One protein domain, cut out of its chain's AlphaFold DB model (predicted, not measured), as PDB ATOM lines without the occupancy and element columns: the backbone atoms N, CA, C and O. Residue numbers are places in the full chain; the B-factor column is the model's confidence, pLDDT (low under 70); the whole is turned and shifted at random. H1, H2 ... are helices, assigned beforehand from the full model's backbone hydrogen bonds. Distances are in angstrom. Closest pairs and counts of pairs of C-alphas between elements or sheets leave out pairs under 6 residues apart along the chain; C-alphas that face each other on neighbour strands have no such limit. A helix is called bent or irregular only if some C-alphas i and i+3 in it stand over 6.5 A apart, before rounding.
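This is residues 2 to 63 of the 63 residues of an uncharacterized protein of Candidatus Omnitrophica bacterium (UniProt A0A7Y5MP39). Two helices make a V: the long H2 forms one arm and the shorter H1 the other, joined at the first end of H2 by a tight turn and spreading from it at a steep tilt of 49 degrees, and at the far end of H2 the chain winds into a head of loops, residues 37 to 63. The printed part has 62 residues with two named helices, H1 then H2, and no named strand. The class is all helix, though under half of the residues, 28 of 62, are in named elements. The whole is only just compact, close to loose, with a radius of gyration of the C-alphas of 12.6 A; its outline is elongated, spanning 34 by 22 by 19 A.

Begin with H2, residues 20 to 36, the longest helix. Look next at H1, residues 7 to 17, which is close to H2 but not clearly touching, with 2 pairs of C-alphas within 8 A. The closest C-alphas, those of Arg 15 and Trp 23, are 7.1 A apart. The two helices run opposite ways at a steep tilt of 49 degrees, and their centres are 12.6 A apart. In H1 every O i to N i+4 pair is within hydrogen-bond range; in H2 11 of 13 are.

Find C-alpha 20 at (-50.356, -17.428, -25.767); from there H2 runs 25.3 A to C-alpha 36 at (-37.664, 0.572, -13.375). H2 is irregular: C-alphas 21 and 24 are 7.6 A apart, and its line is a rough one. H1 starts at C-alpha 7, at (-35.368, -9.220, -29.588), and covers 15.7 A to C-alpha 17.

The C-alphas farthest apart, those of Arg 21 and Arg 61, are 35.5 A apart. The printed part has no cut, and the link from H1 to H2, two residues, is tight. Residues 37 to 63 hold no named element; their C-alphas lie 7 to 17 A from the mean of the C-alphas. The mean pLDDT of the printed part is 81.8, and residues 2 to 11 are under 70.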
ATOM      1  N   VAL A   2     -32.516 -18.077 -21.121       45.53
ATOM      2  CA  VAL A   2     -32.538 -18.003 -22.584       45.53
ATOM      3  C   VAL A   2     -31.555 -16.916 -23.026       45.53
ATOM      4  O   VAL A   2     -31.777 -15.736 -22.769       45.53
ATOM      5  N   ALA A   3     -30.451 -17.314 -23.654       50.09
ATOM      6  CA  ALA A   3     -29.472 -16.395 -24.221       50.09
ATOM      7  C   ALA A   3     -29.884 -16.045 -25.657       50.09
ATOM      8  O   ALA A   3     -29.448 -16.681 -26.612       50.09
ATOM      9  N   ALA A   4     -30.761 -15.056 -25.810       56.06
ATOM     10  CA  ALA A   4     -31.177 -14.567 -27.117       56.06
ATOM     11  C   ALA A   4     -30.401 -13.296 -27.481       56.06
ATOM     12  O   ALA A   4     -30.355 -12.334 -26.716       56.06
ATOM     13  N   LYS A   5     -29.763 -13.306 -28.656       54.91
ATOM     14  CA  LYS A   5     -28.916 -12.197 -29.130       54.91
ATOM     15  C   LYS A   5     -29.720 -11.087 -29.808       54.91
ATOM     16  O   LYS A   5     -29.189 -10.007 -30.041       54.91
ATOM     17  N   THR A   6     -30.987 -11.348 -30.136       57.94
ATOM     18  CA  THR A   6     -31.885 -10.391 -30.785       57.94
ATOM     19  C   THR A   6     -33.273 -10.419 -30.140       57.94
ATOM     20  O   THR A   6     -33.703 -11.481 -29.681       57.94
ATOM     21  N   PRO A   7     -34.011  -9.291 -30.139       62.19
ATOM     22  CA  PRO A   7     -35.368  -9.220 -29.588       62.19
ATOM     23  C   PRO A   7     -36.293 -10.310 -30.146       62.19
ATOM     24  O   PRO A   7     -37.026 -10.945 -29.397       62.19
ATOM     25  N   ASN A   8     -36.174 -10.600 -31.446       61.62
ATOM     26  CA  ASN A   8     -36.964 -11.630 -32.120       61.62
ATOM     27  C   ASN A   8     -36.669 -13.045 -31.602       61.62
ATOM     28  O   ASN A   8     -37.585 -13.856 -31.494       61.62
ATOM     29  N   GLN A   9     -35.409 -13.349 -31.270       66.06
ATOM     30  CA  GLN A   9     -35.041 -14.639 -30.676       66.06
ATOM     31  C   GLN A   9     -35.548 -14.755 -29.236       66.06
ATOM     32  O   GLN A   9     -36.000 -15.825 -28.835       66.06
ATOM     33  N   THR A  10     -35.520 -13.656 -28.472       69.88
ATOM     34  CA  THR A  10     -36.059 -13.618 -27.105       69.88
ATOM     35  C   THR A  10     -37.556 -13.879 -27.130       69.88
ATOM     36  O   THR A  10     -38.059 -14.688 -26.354       69.88
ATOM     37  N   GLU A  11     -38.266 -13.231 -28.051       69.38
ATOM     38  CA  GLU A  11     -39.708 -13.378 -28.169       69.38
ATOM     39  C   GLU A  11     -40.089 -14.786 -28.639       69.38
ATOM     40  O   GLU A  11     -40.968 -15.394 -28.045       69.38
ATOM     41  N   ALA A  12     -39.393 -15.357 -29.629       71.75
ATOM     42  CA  ALA A  12     -39.630 -16.733 -30.072       71.75
ATOM     43  C   ALA A  12     -39.457 -17.754 -28.933       71.75
ATOM     44  O   ALA A  12     -40.342 -18.575 -28.708       71.75
ATOM     45  N   ALA A  13     -38.378 -17.647 -28.155       76.06
ATOM     46  CA  ALA A  13     -38.137 -18.536 -27.022       76.06
ATOM     47  C   ALA A  13     -39.152 -18.341 -25.880       76.06
ATOM     48  O   ALA A  13     -39.579 -19.307 -25.249       76.06
ATOM     49  N   LEU A  14     -39.588 -17.103 -25.618       71.19
ATOM     50  CA  LEU A  14     -40.661 -16.833 -24.656       71.19
ATOM     51  C   LEU A  14     -41.993 -17.435 -25.121       71.19
ATOM     52  O   LEU A  14     -42.737 -17.971 -24.302       71.19
ATOM     53  N   ARG A  15     -42.284 -17.391 -26.426       73.69
ATOM     54  CA  ARG A  15     -43.502 -17.964 -27.019       73.69
ATOM     55  C   ARG A  15     -43.555 -19.493 -26.933       73.69
ATOM     56  O   ARG A  15     -44.656 -20.030 -26.872       73.69
ATOM     57  N   GLU A  16     -42.412 -20.178 -26.915       78.44
ATOM     58  CA  GLU A  16     -42.346 -21.640 -26.745       78.44
ATOM     59  C   GLU A  16     -42.631 -22.086 -25.305       78.44
ATOM     60  O   GLU A  16     -43.198 -23.155 -25.089       78.44
ATOM     61  N   VAL A  17     -42.275 -21.262 -24.315       78.81
ATOM     62  CA  VAL A  17     -42.426 -21.597 -22.889       78.81
ATOM     63  C   VAL A  17     -43.739 -21.065 -22.306       78.81
ATOM     64  O   VAL A  17     -44.289 -21.647 -21.370       78.81
ATOM     65  N   LEU A  18     -44.261 -19.954 -22.836       76.31
ATOM     66  CA  LEU A  18     -45.408 -19.252 -22.262       76.31
ATOM     67  C   LEU A  18     -46.710 -19.510 -23.036       76.31
ATOM     68  O   LEU A  18     -46.746 -19.354 -24.260       76.31
ATOM     69  N   PRO A  19     -47.833 -19.771 -22.339       78.44
ATOM     70  CA  PRO A  19     -49.150 -19.822 -22.964       78.44
ATOM     71  C   PRO A  19     -49.478 -18.505 -23.679       78.44
ATOM     72  O   PRO A  19     -49.338 -17.429 -23.092       78.44
ATOM     73  N   ARG A  20     -50.007 -18.585 -24.910       79.75
ATOM     74  CA  ARG A  20     -50.356 -17.428 -25.767       79.75
ATOM     75  C   ARG A  20     -51.112 -16.304 -25.058       79.75
ATOM     76  O   ARG A  20     -50.871 -15.134 -25.334       79.75
ATOM     77  N   ARG A  21     -51.998 -16.651 -24.118       84.25
ATOM     78  CA  ARG A  21     -52.802 -15.687 -23.349       84.25
ATOM     79  C   ARG A  21     -51.973 -14.696 -22.522       84.25
ATOM     80  O   ARG A  21     -52.481 -13.640 -22.173       84.25
ATOM     81  N   TYR A  22     -50.720 -15.027 -22.208       81.88
ATOM     82  CA  TYR A  22     -49.870 -14.218 -21.337       81.88
ATOM     83  C   TYR A  22     -48.761 -13.456 -22.060       81.88
ATOM     84  O   TYR A  22     -48.013 -12.738 -21.405       81.88
ATOM     85  N   TRP A  23     -48.646 -13.553 -23.386       84.94
ATOM     86  CA  TRP A  23     -47.541 -12.909 -24.106       84.94
ATOM     87  C   TRP A  23     -47.525 -11.389 -23.933       84.94
ATOM     88  O   TRP A  23     -46.491 -10.823 -23.593       84.94
ATOM     89  N   ILE A  24     -48.676 -10.737 -24.107       83.81
ATOM     90  CA  ILE A  24     -48.807  -9.281 -23.950       83.81
ATOM     91  C   ILE A  24     -48.505  -8.834 -22.509       83.81
ATOM     92  O   ILE A  24     -47.600  -8.017 -22.341       83.81
ATOM     93  N   PRO A  25     -49.181  -9.360 -21.464       88.00
ATOM     94  CA  PRO A  25     -48.939  -8.890 -20.101       88.00
ATOM     95  C   PRO A  25     -47.526  -9.212 -19.599       88.00
ATOM     96  O   PRO A  25     -46.957  -8.421 -18.854       88.00
ATOM     97  N   ILE A  26     -46.927 -10.333 -20.017       86.25
ATOM     98  CA  ILE A  26     -45.548 -10.661 -19.632       86.25
ATOM     99  C   ILE A  26     -44.559  -9.716 -20.308       86.25
ATOM    100  O   ILE A  26     -43.656  -9.226 -19.639       86.25
ATOM    101  N   ASN A  27     -44.725  -9.422 -21.601       85.19
ATOM    102  CA  ASN A  27     -43.856  -8.461 -22.279       85.19
ATOM    103  C   ASN A  27     -43.931  -7.077 -21.632       85.19
ATOM    104  O   ASN A  27     -42.891  -6.473 -21.378       85.19
ATOM    105  N   ASP A  28     -45.133  -6.600 -21.312       88.31
ATOM    106  CA  ASP A  28     -45.312  -5.312 -20.637       88.31
ATOM    107  C   ASP A  28     -44.643  -5.291 -19.251       88.31
ATOM    108  O   ASP A  28     -43.907  -4.357 -18.909       88.31
ATOM    109  N   LEU A  29     -44.793  -6.380 -18.489       88.94
ATOM    110  CA  LEU A  29     -44.136  -6.549 -17.197       88.94
ATOM    111  C   LEU A  29     -42.610  -6.556 -17.335       88.94
ATOM    112  O   LEU A  29     -41.935  -5.853 -16.588       88.94
ATOM    113  N   LEU A  30     -42.055  -7.292 -18.302       88.00
ATOM    114  CA  LEU A  30     -40.611  -7.360 -18.549       88.00
ATOM    115  C   LEU A  30     -40.037  -6.003 -18.981       88.00
ATOM    116  O   LEU A  30     -38.984  -5.597 -18.487       88.00
ATOM    117  N   VAL A  31     -40.732  -5.278 -19.863       88.69
ATOM    118  CA  VAL A  31     -40.324  -3.936 -20.308       88.69
ATOM    119  C   VAL A  31     -40.340  -2.958 -19.139       88.69
ATOM    120  O   VAL A  31     -39.368  -2.226 -18.933       88.69
ATOM    121  N   THR A  32     -41.412  -2.966 -18.347       90.62
ATOM    122  CA  THR A  32     -41.534  -2.117 -17.159       90.62
ATOM    123  C   THR A  32     -40.430  -2.441 -16.160       90.62
ATOM    124  O   THR A  32     -39.718  -1.538 -15.726       90.62
ATOM    125  N   TYR A  33     -40.206  -3.723 -15.874       90.88
ATOM    126  CA  TYR A  33     -39.163  -4.195 -14.968       90.88
ATOM    127  C   TYR A  33     -37.755  -3.772 -15.411       90.88
ATOM    128  O   TYR A  33     -36.951  -3.313 -14.598       90.88
ATOM    129  N   GLY A  34     -37.458  -3.877 -16.709       89.62
ATOM    130  CA  GLY A  34     -36.190  -3.434 -17.290       89.62
ATOM    131  C   GLY A  34     -35.967  -1.925 -17.174       89.62
ATOM    132  O   GLY A  34     -34.848  -1.472 -16.955       89.62
ATOM    133  N   ARG A  35     -37.030  -1.124 -17.266       89.06
ATOM    134  CA  ARG A  35     -36.943   0.339 -17.147       89.06
ATOM    135  C   ARG A  35     -36.887   0.823 -15.699       89.06
ATOM    136  O   ARG A  35     -36.253   1.839 -15.429       89.06
ATOM    137  N   THR A  36     -37.544   0.130 -14.772       91.06
ATOM    138  CA  THR A  36     -37.664   0.572 -13.375       91.06
ATOM    139  C   THR A  36     -36.566   0.006 -12.483       91.06
ATOM    140  O   THR A  36     -35.976   0.777 -11.725       91.06
ATOM    141  N   LEU A  37     -36.245  -1.287 -12.609       92.12
ATOM    142  CA  LEU A  37     -35.295  -2.012 -11.756       92.12
ATOM    143  C   LEU A  37     -34.024  -2.413 -12.515       92.12
ATOM    144  O   LEU A  37     -32.927  -1.992 -12.147       92.12
ATOM    145  N   CYS A  38     -34.152  -3.186 -13.596       92.19
ATOM    146  CA  CYS A  38     -33.015  -3.736 -14.348       92.19
ATOM    147  C   CYS A  38     -32.489  -2.760 -15.420       92.19
ATOM    148  O   CYS A  38     -32.323  -3.114 -16.588       92.19
ATOM    149  N   ARG A  39     -32.256  -1.512 -15.002       89.44
ATOM    150  CA  ARG A  39     -31.866  -0.395 -15.874       89.44
ATOM    151  C   ARG A  39     -30.532  -0.670 -16.581       89.44
ATOM    152  O   ARG A  39     -29.651  -1.279 -15.977       89.44
ATOM    153  N   PRO A  40     -30.332  -0.163 -17.814       85.25
ATOM    154  CA  PRO A  40     -29.088  -0.372 -18.563       85.25
ATOM    155  C   PRO A  40     -27.861   0.229 -17.861       85.25
ATOM    156  O   PRO A  40     -26.754  -0.284 -17.988       85.25
ATOM    157  N   THR A  41     -28.053   1.301 -17.095       87.31
ATOM    158  CA  THR A  41     -27.023   1.922 -16.264       87.31
ATOM    159  C   THR A  41     -27.341   1.695 -14.789       87.31
ATOM    160  O   THR A  41     -28.328   2.213 -14.275       87.31
ATOM    161  N   SER A  42     -26.473   0.950 -14.093       88.69
ATOM    162  CA  SER A  42     -26.571   0.694 -12.647       88.69
ATOM    163  C   SER A  42     -27.952   0.158 -12.209       88.69
ATOM    164  O   SER A  42     -28.663   0.864 -11.486       88.69
ATOM    165  N   PRO A  43     -28.340  -1.070 -12.607       93.12
ATOM    166  CA  PRO A  43     -29.584  -1.694 -12.160       93.12
ATOM    167  C   PRO A  43     -29.668  -1.782 -10.630       93.12
ATOM    168  O   PRO A  43     -28.643  -1.916  -9.959       93.12
ATOM    169  N   LEU A  44     -30.891  -1.728 -10.099       92.44
ATOM    170  CA  LEU A  44     -31.215  -1.830  -8.670       92.44
ATOM    171  C   LEU A  44     -31.320  -3.310  -8.267       92.44
ATOM    172  O   LEU A  44     -32.405  -3.848  -8.044       92.44
ATOM    173  N   CYS A  45     -30.187  -4.007  -8.259       91.00
ATOM    174  CA  CYS A  45     -30.103  -5.414  -7.889       91.00
ATOM    175  C   CYS A  45     -30.355  -5.658  -6.394       91.00
ATOM    176  O   CYS A  45     -30.805  -6.747  -6.057       91.00
ATOM    177  N   SER A  46     -30.100  -4.690  -5.510       89.88
ATOM    178  CA  SER A  46     -30.413  -4.815  -4.075       89.88
ATOM    179  C   SER A  46     -31.918  -4.864  -3.788       89.88
ATOM    180  O   SER A  46     -32.354  -5.585  -2.895       89.88
ATOM    181  N   GLU A  47     -32.720  -4.154  -4.581       91.19
ATOM    182  CA  GLU A  47     -34.188  -4.132  -4.482       91.19
ATOM    183  C   GLU A  47     -34.861  -5.193  -5.377       91.19
ATOM    184  O   GLU A  47     -36.072  -5.428  -5.322       91.19
ATOM    185  N   CYS A  48     -34.076  -5.866  -6.221       92.31
ATOM    186  CA  CYS A  48     -34.548  -6.856  -7.177       92.31
ATOM    187  C   CYS A  48     -34.924  -8.175  -6.481       92.31
ATOM    188  O   CYS A  48     -34.090  -8.890  -5.933       92.31
ATOM    189  N   ARG A  49     -36.205  -8.549  -6.570       90.69
ATOM    190  CA  ARG A  49     -36.765  -9.762  -5.937       90.69
ATOM    191  C   ARG A  49     -36.298 -11.085  -6.548       90.69
ATOM    192  O   ARG A  49     -36.569 -12.123  -5.967       90.69
ATOM    193  N   ILE A  50     -35.646 -11.036  -7.707       90.06
ATOM    194  CA  ILE A  50     -35.080 -12.202  -8.401       90.06
ATOM    195  C   ILE A  50     -33.544 -12.150  -8.427       90.06
ATOM    196  O   ILE A  50     -32.910 -12.824  -9.237       90.06
ATOM    197  N   ALA A  51     -32.927 -11.289  -7.608       89.94
ATOM    198  CA  ALA A  51     -31.481 -11.062  -7.613       89.94
ATOM    199  C   ALA A  51     -30.659 -12.278  -7.167       89.94
ATOM    200  O   ALA A  51     -29.470 -12.346  -7.488       89.94
ATOM    201  N   ASP A  52     -31.289 -13.186  -6.430       89.19
ATOM    202  CA  ASP A  52     -30.786 -14.467  -5.934       89.19
ATOM    203  C   ASP A  52     -30.690 -15.527  -7.041       89.19
ATOM    204  O   ASP A  52     -29.741 -16.307  -7.069       89.19
ATOM    205  N   ILE A  53     -31.626 -15.510  -7.994       89.69
ATOM    206  CA  ILE A  53     -31.657 -16.436  -9.138       89.69
ATOM    207  C   ILE A  53     -31.186 -15.800 -10.456       89.69
ATOM    208  O   ILE A  53     -31.167 -16.464 -11.491       89.69
ATOM    209  N   CYS A  54     -30.817 -14.518 -10.457       89.00
ATOM    210  CA  CYS A  54     -30.367 -13.787 -11.643       89.00
ATOM    211  C   CYS A  54     -28.875 -14.025 -11.928       89.00
ATOM    212  O   CYS A  54     -28.028 -13.781 -11.073       89.00
ATOM    213  N   ALA A  55     -28.520 -14.392 -13.166       87.50
ATOM    214  CA  ALA A  55     -27.123 -14.622 -13.558       87.50
ATOM    215  C   ALA A  55     -26.353 -13.325 -13.851       87.50
ATOM    216  O   ALA A  55     -25.171 -13.382 -14.180       87.50
ATOM    217  N   ARG A  56     -27.019 -12.161 -13.765       86.56
ATOM    218  CA  ARG A  56     -26.421 -10.818 -13.906       86.56
ATOM    219  C   ARG A  56     -25.558 -10.656 -15.167       86.56
ATOM    220  O   ARG A  56     -24.537  -9.972 -15.157       86.56
ATOM    221  N   VAL A  57     -25.979 -11.278 -16.269       85.62
ATOM    222  CA  VAL A  57     -25.248 -11.261 -17.545       85.62
ATOM    223  C   VAL A  57     -25.090  -9.817 -18.030       85.62
ATOM    224  O   VAL A  57     -26.080  -9.127 -18.252       85.62
ATOM    225  N   GLY A  58     -23.846  -9.358 -18.185       82.94
ATOM    226  CA  GLY A  58     -23.539  -7.996 -18.636       82.94
ATOM    227  C   GLY A  58     -23.664  -6.903 -17.564       82.94
ATOM    228  O   GLY A  58     -23.460  -5.732 -17.876       82.94
ATOM    229  N   VAL A  59     -23.953  -7.249 -16.304       86.81
ATOM    230  CA  VAL A  59     -24.019  -6.279 -15.201       86.81
ATOM    231  C   VAL A  59     -22.621  -6.079 -14.616       86.81
ATOM    232  O   VAL A  59     -22.119  -6.919 -13.878       86.81
ATOM    233  N   SER A  60     -21.983  -4.952 -14.939       83.19
ATOM    234  CA  SER A  60     -20.655  -4.591 -14.412       83.19
ATOM    235  C   SER A  60     -20.711  -3.775 -13.118       83.19
ATOM    236  O   SER A  60     -19.795  -3.834 -12.301       83.19
ATOM    237  N   ARG A  61     -21.783  -3.000 -12.921       85.00
ATOM    238  CA  ARG A  61     -22.069  -2.222 -11.708       85.00
ATOM    239  C   ARG A  61     -23.564  -2.259 -11.437       85.00
ATOM    240  O   ARG A  61     -24.344  -2.111 -12.371       85.00
ATOM    241  N   SER A  62     -23.950  -2.403 -10.176       88.75
ATOM    242  CA  SER A  62     -25.344  -2.399  -9.720       88.75
ATOM    243  C   SER A  62     -25.457  -1.694  -8.372       88.75
ATOM    244  O   SER A  62     -24.479  -1.643  -7.626       88.75
ATOM    245  N   ARG A  63     -26.647  -1.175  -8.074       85.06
ATOM    246  CA  ARG A  63     -27.040  -0.702  -6.743       85.06
ATOM    247  C   ARG A  63     -27.891  -1.731  -6.035       85.06
ATOM    248  O   ARG A  63     -28.551  -2.539  -6.718       85.06
TER     249      ARG A  63